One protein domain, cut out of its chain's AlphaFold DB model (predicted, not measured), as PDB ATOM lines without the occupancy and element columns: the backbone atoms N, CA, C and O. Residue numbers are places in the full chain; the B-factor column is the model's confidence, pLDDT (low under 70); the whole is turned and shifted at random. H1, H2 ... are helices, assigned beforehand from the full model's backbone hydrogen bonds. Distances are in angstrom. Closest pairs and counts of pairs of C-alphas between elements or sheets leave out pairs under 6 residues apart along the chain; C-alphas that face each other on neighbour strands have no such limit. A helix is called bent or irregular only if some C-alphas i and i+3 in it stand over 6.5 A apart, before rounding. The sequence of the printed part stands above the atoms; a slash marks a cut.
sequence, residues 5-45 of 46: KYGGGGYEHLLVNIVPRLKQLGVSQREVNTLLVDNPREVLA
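This is residues 5 to 45 of the 46 residues of an uncharacterized protein of Candidatus Aerophobetes bacterium Ae_b3b (UniProt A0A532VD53). Two helices, H1 and H2, make a loose, flat V: they are joined at its point by a tight turn, and their other ends spread apart. A stretch with no named element, residues 5 to 12, leads into H1 at the open end of the V, while the last part of H2 sticks out with residues 39 to 45, of which 39 to 44 belong to H2. The printed part has 41 residues with two named helices, H1 then H2, and no named strand; its class is all helix. It is loose, with a radius of gyration of the C-alphas of 12.2 A, and its C-alphas span 33 by 29 by 8 A.

After residues 5 to 12 comes H1, residues 13 to 24, which begins with C-alpha 13 at (-7.297, -27.929, -6.764) and measures 16.2 A from first to last C-alpha. H1 is neither bent nor irregular, but only just: C-alphas 16 and 19 are 6.5 A apart. H2, residues 29 to 44, measures 21.6 A and ends with C-alpha 44 at (-11.738, -41.799, -22.347). It is irregular, only just, with C-alphas 36 and 39 at 6.6 A.

H1 and H2 are close but not clearly touching, with 2 pairs of C-alphas within 8 A. Their closest C-alphas, those of Val 19 and Val 32, are 7.3 A apart. The two helices run opposite ways at a steep tilt of 42 degrees, and their centres are 14.8 A apart. Of the O i to N i+4 pairs, 6 of 8 in H1 and 9 of 12 in H2 are within hydrogen-bond range.

The two C-alphas farthest apart, those of Tyr 6 and Arg 30, are separated by 33.3 A. The printed part has no cut, and the link from H1 to H2, 4 residues, is tight. The mean pLDDT of the printed part is 91.0; residues 5 and 7 are under 70.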
ATOM      1  N   LYS A   5      -8.636 -17.203 -11.501       68.25
ATOM      2  CA  LYS A   5      -8.994 -15.832 -11.889       68.25
ATOM      3  C   LYS A   5     -10.137 -15.218 -11.057       68.25
ATOM      4  O   LYS A   5     -10.245 -13.999 -11.005       68.25
ATOM      5  N   TYR A   6     -10.968 -16.034 -10.410       75.31
ATOM      6  CA  TYR A   6     -12.150 -15.599  -9.658       75.31
ATOM      7  C   TYR A   6     -12.133 -16.053  -8.187       75.31
ATOM      8  O   TYR A   6     -13.180 -16.128  -7.554       75.31
ATOM      9  N   GLY A   7     -10.953 -16.359  -7.629       63.81
ATOM     10  CA  GLY A   7     -10.808 -16.735  -6.213       63.81
ATOM     11  C   GLY A   7     -11.118 -18.204  -5.905       63.81
ATOM     12  O   GLY A   7     -11.319 -18.567  -4.749       63.81
ATOM     13  N   GLY A   8     -11.162 -19.060  -6.924       70.94
ATOM     14  CA  GLY A   8     -11.292 -20.502  -6.765       70.94
ATOM     15  C   GLY A   8      -9.982 -21.268  -6.939       70.94
ATOM     16  O   GLY A   8      -9.003 -20.723  -7.428       70.94
ATOM     17  N   GLY A   9      -9.964 -22.553  -6.580       71.88
ATOM     18  CA  GLY A   9      -8.756 -23.391  -6.652       71.88
ATOM     19  C   GLY A   9      -8.337 -23.856  -8.055       71.88
ATOM     20  O   GLY A   9      -7.415 -24.656  -8.164       71.88
ATOM     21  N   GLY A  10      -9.038 -23.434  -9.116       78.12
ATOM     22  CA  GLY A  10      -8.725 -23.824 -10.493       78.12
ATOM     23  C   GLY A  10      -8.753 -25.337 -10.744       78.12
ATOM     24  O   GLY A  10      -9.287 -26.113  -9.952       78.12
ATOM     25  N   TYR A  11      -8.186 -25.762 -11.876       80.19
ATOM     26  CA  TYR A  11      -8.084 -27.185 -12.233       80.19
ATOM     27  C   TYR A  11      -7.028 -27.931 -11.408       80.19
ATOM     28  O   TYR A  11      -7.074 -29.154 -11.303       80.19
ATOM     29  N   GLU A  12      -6.108 -27.205 -10.775       83.75
ATOM     30  CA  GLU A  12      -5.067 -27.785  -9.930       83.75
ATOM     31  C   GLU A  12      -5.566 -28.170  -8.533       83.75
ATOM     32  O   GLU A  12      -4.908 -28.966  -7.866       83.75
ATOM     33  N   HIS A  13      -6.742 -27.682  -8.102       87.69
ATOM     34  CA  HIS A  13      -7.297 -27.929  -6.764       87.69
ATOM     35  C   HIS A  13      -7.250 -29.407  -6.362       87.69
ATOM     36  O   HIS A  13      -6.899 -29.741  -5.228       87.69
ATOM     37  N   LEU A  14      -7.565 -30.287  -7.312       88.25
ATOM     38  CA  LEU A  14      -7.543 -31.729  -7.127       88.25
ATOM     39  C   LEU A  14      -6.133 -32.240  -6.781       88.25
ATOM     40  O   LEU A  14      -5.960 -32.990  -5.822       88.25
ATOM     41  N   LEU A  15      -5.115 -31.788  -7.509       91.50
ATOM     42  CA  LEU A  15      -3.731 -32.212  -7.305       91.50
ATOM     43  C   LEU A  15      -3.100 -31.580  -6.062       91.50
ATOM     44  O   LEU A  15      -2.346 -32.250  -5.363       91.50
ATOM     45  N   VAL A  16      -3.413 -30.318  -5.762       91.06
ATOM     46  CA  VAL A  16      -2.721 -29.563  -4.703       91.06
ATOM     47  C   VAL A  16      -3.406 -29.648  -3.338       91.06
ATOM     48  O   VAL A  16      -2.746 -29.458  -2.324       91.06
ATOM     49  N   ASN A  17      -4.702 -29.980  -3.277       91.25
ATOM     50  CA  ASN A  17      -5.434 -30.102  -2.006       91.25
ATOM     51  C   ASN A  17      -5.946 -31.521  -1.748       91.25
ATOM     52  O   ASN A  17      -5.838 -32.022  -0.627       91.25
ATOM     53  N   ILE A  18      -6.505 -32.180  -2.767       93.62
ATOM     54  CA  ILE A  18      -7.177 -33.472  -2.576       93.62
ATOM     55  C   ILE A  18      -6.161 -34.614  -2.506       93.62
ATOM     56  O   ILE A  18      -6.200 -35.396  -1.558       93.62
ATOM     57  N   VAL A  19      -5.203 -34.682  -3.437       95.75
ATOM     58  CA  VAL A  19      -4.169 -35.735  -3.428       95.75
ATOM     59  C   VAL A  19      -3.349 -35.751  -2.125       95.75
ATOM     60  O   VAL A  19      -3.196 -36.834  -1.555       95.75
ATOM     61  N   PRO A  20      -2.867 -34.615  -1.577       96.31
ATOM     62  CA  PRO A  20      -2.175 -34.617  -0.287       96.31
ATOM     63  C   PRO A  20      -3.049 -35.116   0.866       96.31
ATOM     64  O   PRO A  20      -2.572 -35.894   1.690       96.31
ATOM     65  N   ARG A  21      -4.335 -34.738   0.905       97.06
ATOM     66  CA  ARG A  21      -5.273 -35.220   1.929       97.06
ATOM     67  C   ARG A  21      -5.494 -36.730   1.829       97.06
ATOM     68  O   ARG A  21      -5.504 -37.401   2.852       97.06
ATOM     69  N   LEU A  22      -5.620 -37.280   0.622       97.25
ATOM     70  CA  LEU A  22      -5.738 -38.730   0.427       97.25
ATOM     71  C   LEU A  22      -4.497 -39.467   0.946       97.25
ATOM     72  O   LEU A  22      -4.627 -40.454   1.665       97.25
ATOM     73  N   LYS A  23      -3.298 -38.944   0.672       96.81
ATOM     74  CA  LYS A  23      -2.050 -39.509   1.208       96.81
ATOM     75  C   LYS A  23      -1.992 -39.454   2.734       96.81
ATOM     76  O   LYS A  23      -1.578 -40.425   3.357       96.81
ATOM     77  N   GLN A  24      -2.438 -38.353   3.345       97.69
ATOM     78  CA  GLN A  24      -2.535 -38.230   4.806       97.69
ATOM     79  C   GLN A  24      -3.506 -39.248   5.420       97.69
ATOM     80  O   GLN A  24      -3.292 -39.691   6.543       97.69
ATOM     81  N   LEU A  25      -4.540 -39.645   4.677       97.62
ATOM     82  CA  LEU A  25      -5.493 -40.685   5.070       97.62
ATOM     83  C   LEU A  25      -4.987 -42.115   4.797       97.62
ATOM     84  O   LEU A  25      -5.718 -43.070   5.038       97.62
ATOM     85  N   GLY A  26      -3.752 -42.277   4.313       98.00
ATOM     86  CA  GLY A  26      -3.131 -43.582   4.071       98.00
ATOM     87  C   GLY A  26      -3.370 -44.163   2.678       98.00
ATOM     88  O   GLY A  26      -2.957 -45.291   2.424       98.00
ATOM     89  N   VAL A  27      -3.984 -43.410   1.760       98.06
ATOM     90  CA  VAL A  27      -4.145 -43.850   0.368       98.06
ATOM     91  C   VAL A  27      -2.775 -43.918  -0.304       98.06
ATOM     92  O   VAL A  27      -2.005 -42.950  -0.306       98.06
ATOM     93  N   SER A  28      -2.468 -45.069  -0.892       98.31
ATOM     94  CA  SER A  28      -1.192 -45.322  -1.546       98.31
ATOM     95  C   SER A  28      -1.055 -44.544  -2.855       98.31
ATOM     96  O   SER A  28      -2.027 -44.197  -3.528       98.31
ATOM     97  N   GLN A  29       0.188 -44.321  -3.286       97.19
ATOM     98  CA  GLN A  29       0.443 -43.703  -4.590       97.19
ATOM     99  C   GLN A  29      -0.133 -44.534  -5.747       97.19
ATOM    100  O   GLN A  29      -0.544 -43.968  -6.756       97.19
ATOM    101  N   ARG A  30      -0.191 -45.864  -5.597       98.12
ATOM    102  CA  ARG A  30      -0.793 -46.752  -6.593       98.12
ATOM    103  C   ARG A  30      -2.285 -46.467  -6.747       98.12
ATOM    104  O   ARG A  30      -2.736 -46.284  -7.866       98.12
ATOM    105  N   GLU A  31      -3.018 -46.363  -5.645       98.19
ATOM    106  CA  GLU A  31      -4.451 -46.045  -5.667       98.19
ATOM    107  C   GLU A  31      -4.717 -44.643  -6.228       98.19
ATOM    108  O   GLU A  31      -5.636 -44.463  -7.024       98.19
ATOM    109  N   VAL A  32      -3.874 -43.657  -5.895       97.69
ATOM    110  CA  VAL A  32      -3.947 -42.318  -6.507       97.69
ATOM    111  C   VAL A  32      -3.761 -42.394  -8.026       97.69
ATOM    112  O   VAL A  32      -4.508 -41.753  -8.763       97.69
ATOM    113  N   ASN A  33      -2.802 -43.187  -8.509       97.38
ATOM    114  CA  ASN A  33      -2.579 -43.367  -9.945       97.38
ATOM    115  C   ASN A  33      -3.772 -44.057 -10.615       97.38
ATOM    116  O   ASN A  33      -4.206 -43.622 -11.678       97.38
ATOM    117  N   THR A  34      -4.352 -45.067  -9.970       97.62
ATOM    118  CA  THR A  34      -5.553 -45.732 -10.479       97.62
ATOM    119  C   THR A  34      -6.705 -44.740 -10.640       97.62
ATOM    120  O   THR A  34      -7.319 -44.679 -11.701       97.62
ATOM    121  N   LEU A  35      -6.947 -43.884  -9.644       96.06
ATOM    122  CA  LEU A  35      -8.014 -42.880  -9.692       96.06
ATOM    123  C   LEU A  35      -7.800 -41.807 -10.767       96.06
ATOM    124  O   LEU A  35      -8.761 -41.395 -11.414       96.06
ATOM    125  N   LEU A  36      -6.569 -41.313 -10.916       95.69
ATOM    126  CA  LEU A  36      -6.290 -40.102 -11.699       95.69
ATOM    127  C   LEU A  36      -5.694 -40.363 -13.080       95.69
ATOM    128  O   LEU A  36      -5.635 -39.441 -13.891       95.69
ATOM    129  N   VAL A  37      -5.240 -41.585 -13.347       95.75
ATOM    130  CA  VAL A  37      -4.546 -41.941 -14.589       95.75
ATOM    131  C   VAL A  37      -5.192 -43.151 -15.237       95.75
ATOM    132  O   VAL A  37      -5.636 -43.048 -16.377       95.75
ATOM    133  N   ASP A  38      -5.264 -44.278 -14.529       97.44
ATOM    134  CA  ASP A  38      -5.682 -45.533 -15.156       97.44
ATOM    135  C   ASP A  38      -7.188 -45.536 -15.450       97.44
ATOM    136  O   ASP A  38      -7.573 -45.769 -16.594       97.44
ATOM    137  N   ASN A  39      -8.028 -45.142 -14.485       96.06
ATOM    138  CA  ASN A  39      -9.475 -45.063 -14.700       96.06
ATOM    139  C   ASN A  39      -9.842 -44.074 -15.828       96.06
ATOM    140  O   ASN A  39     -10.589 -44.462 -16.727       96.06
ATOM    141  N   PRO A  40      -9.331 -42.818 -15.865       95.31
ATOM    142  CA  PRO A  40      -9.631 -41.922 -16.981       95.31
ATOM    143  C   PRO A  40      -9.076 -42.410 -18.319       95.31
ATOM    144  O   PRO A  40      -9.723 -42.195 -19.340       95.31
ATOM    145  N   ARG A  41      -7.909 -43.074 -18.340       95.00
ATOM    146  CA  ARG A  41      -7.363 -43.674 -19.566       95.00
ATOM    147  C   ARG A  41      -8.336 -44.701 -20.141       95.00
ATOM    148  O   ARG A  41      -8.598 -44.660 -21.333       95.00
ATOM    149  N   GLU A  42      -8.871 -45.591 -19.314       94.62
ATOM    150  CA  GLU A  42      -9.828 -46.611 -19.760       94.62
ATOM    151  C   GLU A  42     -11.158 -46.001 -20.209       94.62
ATOM    152  O   GLU A  42     -11.716 -46.405 -21.227       94.62
ATOM    153  N   VAL A  43     -11.649 -45.001 -19.475       95.38
ATOM    154  CA  VAL A  43     -12.956 -44.382 -19.731       95.38
ATOM    155  C   VAL A  43     -12.932 -43.399 -20.899       95.38
ATOM    156  O   VAL A  43     -14.000 -43.090 -21.398       95.38
ATOM    157  N   LEU A  44     -11.786 -42.870 -21.335       92.56
ATOM    158  CA  LEU A  44     -11.738 -41.799 -22.347       92.56
ATOM    159  C   LEU A  44     -11.014 -42.176 -23.646       92.56
ATOM    160  O   LEU A  44     -10.956 -41.349 -24.552       92.56
ATOM    161  N   ALA A  45     -10.453 -43.381 -23.761       81.75
ATOM    162  CA  ALA A  45      -9.644 -43.798 -24.913       81.75
ATOM    163  C   ALA A  45     -10.449 -44.230 -26.164       81.75
ATOM    164  O   ALA A  45     -10.003 -45.127 -26.879       81.75
TER     165      ALA A  45